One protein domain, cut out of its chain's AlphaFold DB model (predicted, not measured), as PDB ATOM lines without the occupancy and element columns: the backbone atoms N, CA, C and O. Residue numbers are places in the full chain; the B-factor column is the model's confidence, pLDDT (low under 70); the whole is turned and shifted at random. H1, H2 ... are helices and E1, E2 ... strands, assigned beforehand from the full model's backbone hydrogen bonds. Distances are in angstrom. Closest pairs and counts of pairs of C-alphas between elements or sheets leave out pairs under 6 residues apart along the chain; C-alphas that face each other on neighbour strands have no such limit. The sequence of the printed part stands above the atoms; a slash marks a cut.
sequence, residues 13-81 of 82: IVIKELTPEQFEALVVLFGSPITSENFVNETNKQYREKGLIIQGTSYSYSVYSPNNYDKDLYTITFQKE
ATOM      1  N   ILE A  13     147.738 142.868 180.352       76.19
ATOM      2  CA  ILE A  13     148.841 141.897 180.327       76.19
ATOM      3  C   ILE A  13     149.869 142.346 181.358       76.19
ATOM      4  O   ILE A  13     150.330 143.485 181.304       76.19
ATOM      5  N   VAL A  14     150.251 141.458 182.273       78.19
ATOM      6  CA  VAL A  14     151.259 141.741 183.299       78.19
ATOM      7  C   VAL A  14     152.448 140.808 183.106       78.19
ATOM      8  O   VAL A  14     152.284 139.597 182.974       78.19
ATOM      9  N   ILE A  15     153.649 141.376 183.095       78.25
ATOM     10  CA  ILE A  15     154.915 140.645 183.080       78.25
ATOM     11  C   ILE A  15     155.691 141.081 184.316       78.25
ATOM     12  O   ILE A  15     155.919 142.274 184.508       78.25
ATOM     13  N   LYS A  16     156.047 140.133 185.179       80.56
ATOM     14  CA  LYS A  16     156.722 140.397 186.455       80.56
ATOM     15  C   LYS A  16     158.132 139.832 186.427       80.56
ATOM     16  O   LYS A  16     158.422 138.960 185.614       80.56
ATOM     17  N   GLU A  17     158.959 140.318 187.349       77.88
ATOM     18  CA  GLU A  17     160.288 139.760 187.622       77.88
ATOM     19  C   GLU A  17     161.181 139.686 186.374       77.88
ATOM     20  O   GLU A  17     161.934 138.735 186.170       77.88
ATOM     21  N   LEU A  18     161.075 140.702 185.514       76.56
ATOM     22  CA  LEU A  18     161.926 140.828 184.339       76.56
ATOM     23  C   LEU A  18     163.359 141.105 184.779       76.56
ATOM     24  O   LEU A  18     163.587 142.052 185.537       76.56
ATOM     25  N   THR A  19     164.301 140.324 184.245       80.69
ATOM     26  CA  THR A  19     165.730 140.622 184.398       80.69
ATOM     27  C   THR A  19     166.074 141.934 183.683       80.69
ATOM     28  O   THR A  19     165.332 142.348 182.780       80.69
ATOM     29  N   PRO A  20     167.206 142.581 184.016       77.62
ATOM     30  CA  PRO A  20     167.655 143.784 183.320       77.62
ATOM     31  C   PRO A  20     167.701 143.625 181.793       77.62
ATOM     32  O   PRO A  20     167.205 144.489 181.077       77.62
ATOM     33  N   GLU A  21     168.183 142.492 181.274       82.06
ATOM     34  CA  GLU A  21     168.265 142.240 179.827       82.06
ATOM     35  C   GLU A  21     166.881 142.094 179.180       82.06
ATOM     36  O   GLU A  21     166.657 142.538 178.053       82.06
ATOM     37  N   GLN A  22     165.927 141.474 179.883       80.44
ATOM     38  CA  GLN A  22     164.551 141.353 179.398       80.44
ATOM     39  C   GLN A  22     163.843 142.708 179.404       80.44
ATOM     40  O   GLN A  22     163.071 143.005 178.492       80.44
ATOM     41  N   PHE A  23     164.126 143.542 180.404       79.06
ATOM     42  CA  PHE A  23     163.652 144.917 180.449       79.06
ATOM     43  C   PHE A  23     164.253 145.760 179.315       79.06
ATOM     44  O   PHE A  23     163.504 146.418 178.594       79.06
ATOM     45  N   GLU A  24     165.565 145.687 179.085       80.06
ATOM     46  CA  GLU A  24     166.233 146.385 177.979       80.06
ATOM     47  C   GLU A  24     165.679 145.967 176.614       80.06
ATOM     48  O   GLU A  24     165.388 146.823 175.779       80.06
ATOM     49  N   ALA A  25     165.452 144.669 176.396       82.31
ATOM     50  CA  ALA A  25     164.818 144.181 175.173       82.31
ATOM     51  C   ALA A  25     163.423 144.796 174.962       82.31
ATOM     52  O   ALA A  25     163.078 145.176 173.842       82.31
ATOM     53  N   LEU A  26     162.630 144.944 176.027       78.75
ATOM     54  CA  LEU A  26     161.319 145.594 175.955       78.75
ATOM     55  C   LEU A  26     161.446 147.094 175.674       78.75
ATOM     56  O   LEU A  26     160.712 147.606 174.835       78.75
ATOM     57  N   VAL A  27     162.409 147.779 176.293       76.69
ATOM     58  CA  VAL A  27     162.702 149.196 176.021       76.69
ATOM     59  C   VAL A  27     163.120 149.419 174.565       76.69
ATOM     60  O   VAL A  27     162.697 150.391 173.944       76.69
ATOM     61  N   VAL A  28     163.909 148.516 173.981       80.69
ATOM     62  CA  VAL A  28     164.293 148.589 172.562       80.69
ATOM     63  C   VAL A  28     163.082 148.403 171.644       80.69
ATOM     64  O   VAL A  28     162.961 149.104 170.642       80.69
ATOM     65  N   LEU A  29     162.184 147.473 171.976       76.25
ATOM     66  CA  LEU A  29     161.000 147.179 171.165       76.25
ATOM     67  C   LEU A  29     159.926 148.269 171.250       76.25
ATOM     68  O   LEU A  29     159.202 148.492 170.279       76.25
ATOM     69  N   PHE A  30     159.802 148.920 172.406       74.19
ATOM     70  CA  PHE A  30     158.633 149.727 172.759       74.19
ATOM     71  C   PHE A  30     158.949 151.171 173.159       74.19
ATOM     72  O   PHE A  30     158.036 151.946 173.446       74.19
ATOM     73  N   GLY A  31     160.225 151.549 173.149       73.50
ATOM     74  CA  GLY A  31     160.696 152.810 173.708       73.50
ATOM     75  C   GLY A  31     160.897 152.726 175.221       73.50
ATOM     76  O   GLY A  31     160.454 151.789 175.883       73.50
ATOM     77  N   SER A  32     161.607 153.708 175.779       74.69
ATOM     78  CA  SER A  32     161.801 153.789 177.227       74.69
ATOM     79  C   SER A  32     160.626 154.524 177.866       74.69
ATOM     80  O   SER A  32     160.486 155.723 177.632       74.69
ATOM     81  N   PRO A  33     159.842 153.875 178.743       71.06
ATOM     82  CA  PRO A  33     158.819 154.567 179.519       71.06
ATOM     83  C   PRO A  33     159.437 155.397 180.653       71.06
ATOM     84  O   PRO A  33     158.764 156.240 181.240       71.06
ATOM     85  N   ILE A  34     160.710 155.151 180.988       75.75
ATOM     86  CA  ILE A  34     161.424 155.779 182.100       75.75
ATOM     87  C   ILE A  34     161.993 157.122 181.634       75.75
ATOM     88  O   ILE A  34     163.185 157.261 181.360       75.75
ATOM     89  N   THR A  35     161.125 158.124 181.550       71.31
ATOM     90  CA  THR A  35     161.499 159.532 181.368       71.31
ATOM     91  C   THR A  35     160.924 160.358 182.517       71.31
ATOM     92  O   THR A  35     159.964 159.950 183.177       71.31
ATOM     93  N   SER A  36     161.508 161.528 182.791       64.38
ATOM     94  CA  SER A  36     161.017 162.425 183.847       64.38
ATOM     95  C   SER A  36     159.581 162.901 183.607       64.38
ATOM     96  O   SER A  36     158.874 163.200 184.563       64.38
ATOM     97  N   GLU A  37     159.144 162.953 182.349       72.44
ATOM     98  CA  GLU A  37     157.808 163.409 181.946       72.44
ATOM     99  C   GLU A  37     156.724 162.330 182.134       72.44
ATOM    100  O   GLU A  37     155.544 162.651 182.261       72.44
ATOM    101  N   ASN A  38     157.124 161.059 182.233       73.88
ATOM    102  CA  ASN A  38     156.238 159.894 182.318       73.88
ATOM    103  C   ASN A  38     156.061 159.350 183.743       73.88
ATOM    104  O   ASN A  38     155.453 158.296 183.954       73.88
ATOM    105  N   PHE A  39     156.626 160.033 184.735       76.94
ATOM    106  CA  PHE A  39     156.616 159.596 186.121       76.94
ATOM    107  C   PHE A  39     155.260 159.846 186.784       76.94
ATOM    108  O   PHE A  39     154.824 160.987 186.916       76.94
ATOM    109  N   VAL A  40     154.594 158.777 187.224       81.19
ATOM    110  CA  VAL A  40     153.230 158.849 187.781       81.19
ATOM    111  C   VAL A  40     153.165 158.565 189.280       81.19
ATOM    112  O   VAL A  40     152.208 158.976 189.932       81.19
ATOM    113  N   ASN A  41     154.159 157.875 189.849       76.75
ATOM    114  CA  ASN A  41     154.238 157.646 191.292       76.75
ATOM    115  C   ASN A  41     155.692 157.518 191.760       76.75
ATOM    116  O   ASN A  41     156.418 156.625 191.321       76.75
ATOM    117  N   GLU A  42     156.086 158.375 192.702       73.19
ATOM    118  CA  GLU A  42     157.460 158.432 193.191       73.19
ATOM    119  C   GLU A  42     157.851 157.348 194.177       73.19
ATOM    120  O   GLU A  42     158.961 156.812 194.089       73.19
ATOM    121  N   THR A  43     156.940 157.003 195.079       73.50
ATOM    122  CA  THR A  43     157.137 155.958 196.086       73.50
ATOM    123  C   THR A  43     157.449 154.621 195.427       73.50
ATOM    124  O   THR A  43     158.308 153.876 195.891       73.50
ATOM    125  N   ASN A  44     156.784 154.374 194.303       69.12
ATOM    126  CA  ASN A  44     156.742 153.096 193.613       69.12
ATOM    127  C   ASN A  44     157.578 153.078 192.326       69.12
ATOM    128  O   ASN A  44     157.536 152.098 191.587       69.12
ATOM    129  N   LYS A  45     158.263 154.188 192.019       72.31
ATOM    130  CA  LYS A  45     158.949 154.418 190.739       72.31
ATOM    131  C   LYS A  45     158.102 153.944 189.554       72.31
ATOM    132  O   LYS A  45     158.529 153.124 188.747       72.31
ATOM    133  N   GLN A  46     156.855 154.410 189.515       76.31
ATOM    134  CA  GLN A  46     155.914 154.041 188.471       76.31
ATOM    135  C   GLN A  46     156.038 155.016 187.305       76.31
ATOM    136  O   GLN A  46     155.929 156.232 187.486       76.31
ATOM    137  N   TYR A  47     156.195 154.462 186.111       80.81
ATOM    138  CA  TYR A  47     156.274 155.201 184.856       80.81
ATOM    139  C   TYR A  47     155.151 154.758 183.925       80.81
ATOM    140  O   TYR A  47     154.726 153.600 183.988       80.81
ATOM    141  N   ARG A  48     154.665 155.652 183.065       76.38
ATOM    142  CA  ARG A  48     153.652 155.342 182.050       76.38
ATOM    143  C   ARG A  48     154.034 155.960 180.713       76.38
ATOM    144  O   ARG A  48     154.233 157.162 180.646       76.38
ATOM    145  N   GLU A  49     154.014 155.157 179.663       75.88
ATOM    146  CA  GLU A  49     154.132 155.617 178.278       75.88
ATOM    147  C   GLU A  49     152.787 155.423 177.563       75.88
ATOM    148  O   GLU A  49     152.035 154.484 177.872       75.88
ATOM    149  N   LYS A  50     152.456 156.323 176.633       67.06
ATOM    150  CA  LYS A  50     151.221 156.231 175.841       67.06
ATOM    151  C   LYS A  50     151.501 155.606 174.477       67.06
ATOM    152  O   LYS A  50     152.465 155.975 173.820       67.06
ATOM    153  N   GLY A  51     150.591 154.742 174.026       68.19
ATOM    154  CA  GLY A  51     150.523 154.301 172.633       68.19
ATOM    155  C   GLY A  51     151.516 153.206 172.242       68.19
ATOM    156  O   GLY A  51     152.585 153.461 171.695       68.19
ATOM    157  N   LEU A  52     151.099 151.959 172.419       72.88
ATOM    158  CA  LEU A  52     151.797 150.769 171.960       72.88
ATOM    159  C   LEU A  52     150.832 149.883 171.179       72.88
ATOM    160  O   LEU A  52     149.846 149.401 171.724       72.88
ATOM    161  N   ILE A  53     151.098 149.658 169.894       72.69
ATOM    162  CA  ILE A  53     150.201 148.873 169.041       72.69
ATOM    163  C   ILE A  53     150.688 147.422 168.985       72.69
ATOM    164  O   ILE A  53     151.680 147.122 168.325       72.69
ATOM    165  N   ILE A  54     149.962 146.500 169.622       70.19
ATOM    166  CA  ILE A  54     150.170 145.050 169.473       70.19
ATOM    167  C   ILE A  54     149.020 144.491 168.644       70.19
ATOM    168  O   ILE A  54     147.863 144.555 169.054       70.19
ATOM    169  N   GLN A  55     149.342 143.925 167.476       74.19
ATOM    170  CA  GLN A  55     148.366 143.276 166.586       74.19
ATOM    171  C   GLN A  55     147.149 144.171 166.264       74.19
ATOM    172  O   GLN A  55     146.005 143.728 166.287       74.19
ATOM    173  N   GLY A  56     147.392 145.460 166.000       71.75
ATOM    174  CA  GLY A  56     146.343 146.433 165.669       71.75
ATOM    175  C   GLY A  56     145.526 146.940 166.863       71.75
ATOM    176  O   GLY A  56     144.620 147.742 166.673       71.75
ATOM    177  N   THR A  57     145.844 146.509 168.085       78.62
ATOM    178  CA  THR A  57     145.229 147.014 169.317       78.62
ATOM    179  C   THR A  57     146.194 147.959 170.022       78.62
ATOM    180  O   THR A  57     147.352 147.595 170.219       78.62
ATOM    181  N   SER A  58     145.727 149.153 170.401       80.50
ATOM    182  CA  SER A  58     146.526 150.101 171.183       80.50
ATOM    183  C   SER A  58     146.526 149.722 172.663       80.50
ATOM    184  O   SER A  58     145.501 149.318 173.217       80.50
ATOM    185  N   TYR A  59     147.678 149.854 173.298       76.81
ATOM    186  CA  TYR A  59     147.919 149.622 174.709       76.81
ATOM    187  C   TYR A  59     148.698 150.807 175.269       76.81
ATOM    188  O   TYR A  59     149.650 151.286 174.667       76.81
ATOM    189  N   SER A  60     148.338 151.234 176.466       77.12
ATOM    190  CA  SER A  60     149.246 151.977 177.328       77.12
ATOM    191  C   SER A  60     150.069 150.966 178.112       77.12
ATOM    192  O   SER A  60     149.581 149.872 178.410       77.12
ATOM    193  N   TYR A  61     151.311 151.288 178.450       78.62
ATOM    194  CA  TYR A  61     152.084 150.412 179.318       78.62
ATOM    195  C   TYR A  61     152.736 151.185 180.449       78.62
ATOM    196  O   TYR A  61     153.037 152.374 180.351       78.62
ATOM    197  N   SER A  62     152.877 150.498 181.574       78.12
ATOM    198  CA  SER A  62     153.411 151.056 182.801       78.12
ATOM    199  C   SER A  62     154.455 150.135 183.387       78.12
ATOM    200  O   SER A  62     154.305 148.916 183.355       78.12
ATOM    201  N   VAL A  63     155.513 150.736 183.912       79.44
ATOM    202  CA  VAL A  63     156.621 150.022 184.541       79.44
ATOM    203  C   VAL A  63     156.631 150.376 186.010       79.44
ATOM    204  O   VAL A  63     156.519 151.546 186.372       79.44
ATOM    205  N   TYR A  64     156.740 149.350 186.839       78.88
ATOM    206  CA  TYR A  64     156.800 149.434 188.285       78.88
ATOM    207  C   TYR A  64     158.083 148.769 188.784       78.88
ATOM    208  O   TYR A  64     158.410 147.654 188.361       78.88
ATOM    209  N   SER A  65     158.777 149.446 189.700       70.81
ATOM    210  CA  SER A  65     159.913 148.901 190.446       70.81
ATOM    211  C   SER A  65     159.581 148.950 191.951       70.81
ATOM    212  O   SER A  65     159.679 150.013 192.566       70.81
ATOM    213  N   PRO A  66     159.110 147.829 192.542       57.53
ATOM    214  CA  PRO A  66     158.604 147.785 193.919       57.53
ATOM    215  C   PRO A  66     159.621 148.130 194.993       57.53
ATOM    216  O   PRO A  66     159.263 148.701 196.022       57.53
ATOM    217  N   ASN A  67     160.881 147.783 194.754       55.09
ATOM    218  CA  ASN A  67     161.937 147.948 195.728       55.09
ATOM    219  C   ASN A  67     162.871 149.051 195.246       55.09
ATOM    220  O   ASN A  67     163.611 148.863 194.288       55.09
ATOM    221  N   ASN A  68     162.956 150.150 196.000       51.28
ATOM    222  CA  ASN A  68     164.039 151.140 195.885       51.28
ATOM    223  C   ASN A  68     165.457 150.540 196.111       51.28
ATOM    224  O   ASN A  68     166.424 151.294 196.196       51.28
ATOM    225  N   TYR A  69     165.593 149.212 196.236       45.53
ATOM    226  CA  TYR A  69     166.808 148.509 196.648       45.53
ATOM    227  C   TYR A  69     167.243 147.347 195.746       45.53
ATOM    228  O   TYR A  69     168.425 147.022 195.778       45.53
ATOM    229  N   ASP A  70     166.377 146.796 194.890       49.84
ATOM    230  CA  ASP A  70     166.764 145.724 193.963       49.84
ATOM    231  C   ASP A  70     166.574 146.218 192.533       49.84
ATOM    232  O   ASP A  70     165.463 146.289 192.011       49.84
ATOM    233  N   LYS A  71     167.687 146.586 191.901       51.72
ATOM    234  CA  LYS A  71     167.756 147.104 190.525       51.72
ATOM    235  C   LYS A  71     167.376 146.068 189.454       51.72
ATOM    236  O   LYS A  71     167.459 146.372 188.270       51.72
ATOM    237  N   ASP A  72     166.941 144.878 189.866       57.00
ATOM    238  CA  ASP A  72     166.971 143.682 189.027       57.00
ATOM    239  C   ASP A  72     165.588 143.086 188.727       57.00
ATOM    240  O   ASP A  72     165.512 142.095 188.004       57.00
ATOM    241  N   LEU A  73     164.497 143.658 189.260       64.94
ATOM    242  CA  LEU A  73     163.141 143.141 189.039       64.94
ATOM    243  C   LEU A  73     162.181 144.244 188.587       64.94
ATOM    244  O   LEU A  73     161.696 145.055 189.380       64.94
ATOM    245  N   TYR A  74     161.863 144.230 187.293       74.75
ATOM    246  CA  TYR A  74     160.868 145.119 186.696       74.75
ATOM    247  C   TYR A  74     159.527 144.401 186.537       74.75
ATOM    248  O   TYR A  74     159.462 143.246 186.111       74.75
ATOM    249  N   THR A  75     158.435 145.097 186.854       79.56
ATOM    250  CA  THR A  75     157.081 144.677 186.476       79.56
ATOM    251  C   THR A  75     156.549 145.612 185.405       79.56
ATOM    252  O   THR A  75     156.500 146.821 185.620       79.56
ATOM    253  N   ILE A  76     156.115 145.062 184.275       79.94
ATOM    254  CA  ILE A  76     155.464 145.815 183.203       79.94
ATOM    255  C   ILE A  76     154.009 145.388 183.100       79.94
ATOM    256  O   ILE A  76     153.688 144.202 183.072       79.94
ATOM    257  N   THR A  77     153.124 146.372 183.038       79.94
ATOM    258  CA  THR A  77     151.691 146.177 182.835       79.94
ATOM    259  C   THR A  77     151.267 146.896 181.567       79.94
ATOM    260  O   THR A  77     151.410 148.113 181.487       79.94
ATOM    261  N   PHE A  78     150.722 146.160 180.605       79.31
ATOM    262  CA  PHE A  78     150.078 146.688 179.406       79.31
ATOM    263  C   PHE A  78     148.570 146.724 179.625       79.31
ATOM    264  O   PHE A  78     147.982 145.714 180.004       79.31
ATOM    265  N   GLN A  79     147.938 147.855 179.352       81.44
ATOM    266  CA  GLN A  79     146.501 148.056 179.450       81.44
ATOM    267  C   GLN A  79     145.974 148.534 178.103       81.44
ATOM    268  O   GLN A  79     146.409 149.571 177.606       81.44
ATOM    269  N   LYS A  80     145.038 147.781 177.526       80.31
ATOM    270  CA  LYS A  80     144.387 148.129 176.263       80.31
ATOM    271  C   LYS A  80     143.743 149.512 176.372       80.31
ATOM    272  O   LYS A  80     143.031 149.788 177.337       80.31
ATOM    273  N   GLU A  81     144.013 150.367 175.396       75.44
ATOM    274  CA  GLU A  81     143.363 151.668 175.274       75.44
ATOM    275  C   GLU A  81     141.959 151.470 174.679       75.44
ATOM    276  O   GLU A  81     141.759 150.614 173.811       75.44
TER     277      GLU A  81
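AT A GLANCE: This is residues 13 to 81 of the 82 residues of an uncharacterized protein of Lactococcus hircilactis (UniProt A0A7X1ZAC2). A strongly twisted sheet of five antiparallel strands has one helix, H1, packed on one face and the other face bare. After H1, the link of residues 31 to 38 runs to the far edge strand E2, where a meander begins: E2, E3, E4 and E5, each the antiparallel neighbour of the one before. The printed part has 69 residues, with one named helix and five named strands in the order E1, H1, E2, E3, E4, E5; the sheet's order is E1, E5, E4, E3, E2, and the class is mixed. It is compact, with a radius of gyration of the C-alphas of 11.6 A, and elongated, spanning 37 by 23 by 18 A.

HOW THE PARTS SIT: E1, residues 13 to 18, is an edge strand, antiparallel to E5, residues 74 to 80, at 170 degrees; N 15 and O 76 are within hydrogen-bond range at 2.8 A. H1, residues 20 to 30, is on the sheet at a height of 8.2 A, over none of its strands, but only just: 2 of its C-alphas fall on E1 and 2 on E5. The closest C-alphas of H1 and E5 are those of Phe 23 and Tyr 74, 6.8 A apart. In H1 every O i to N i+4 pair is within hydrogen-bond range. E2, residues 39 to 41, and E3, residues 46 to 54, form a hairpin, with N 40 and O 46 2.9 A apart. E3 bends by 70 degrees at residue 51. E3 and E4, residues 57 to 64, form a hairpin at 157 degrees, with N 52 and O 59 2.8 A apart. E4 and E5 form another at 153 degrees, with N 62 and O 77 2.8 A apart. E1 and E3 are apart.

IN THESE COORDINATES: E1 begins at C-alpha 13, (148.841, 141.897, 180.327), and is 13.7 A long. H1 measures 15.1 A, E2 6.0 A, E3 21.8 A and E4 22.4 A. E5, 19.7 A, ends at C-alpha 80, (144.387, 148.129, 176.263).

THE WHOLE: The two C-alphas farthest apart, those of Gly 56 and Tyr 69, are 37.2 A apart. The printed part has no cut, and no link is long. The mean pLDDT of the printed part is 73.7; residues 36, 44, 50 to 51 and 66 to 73 are under 70.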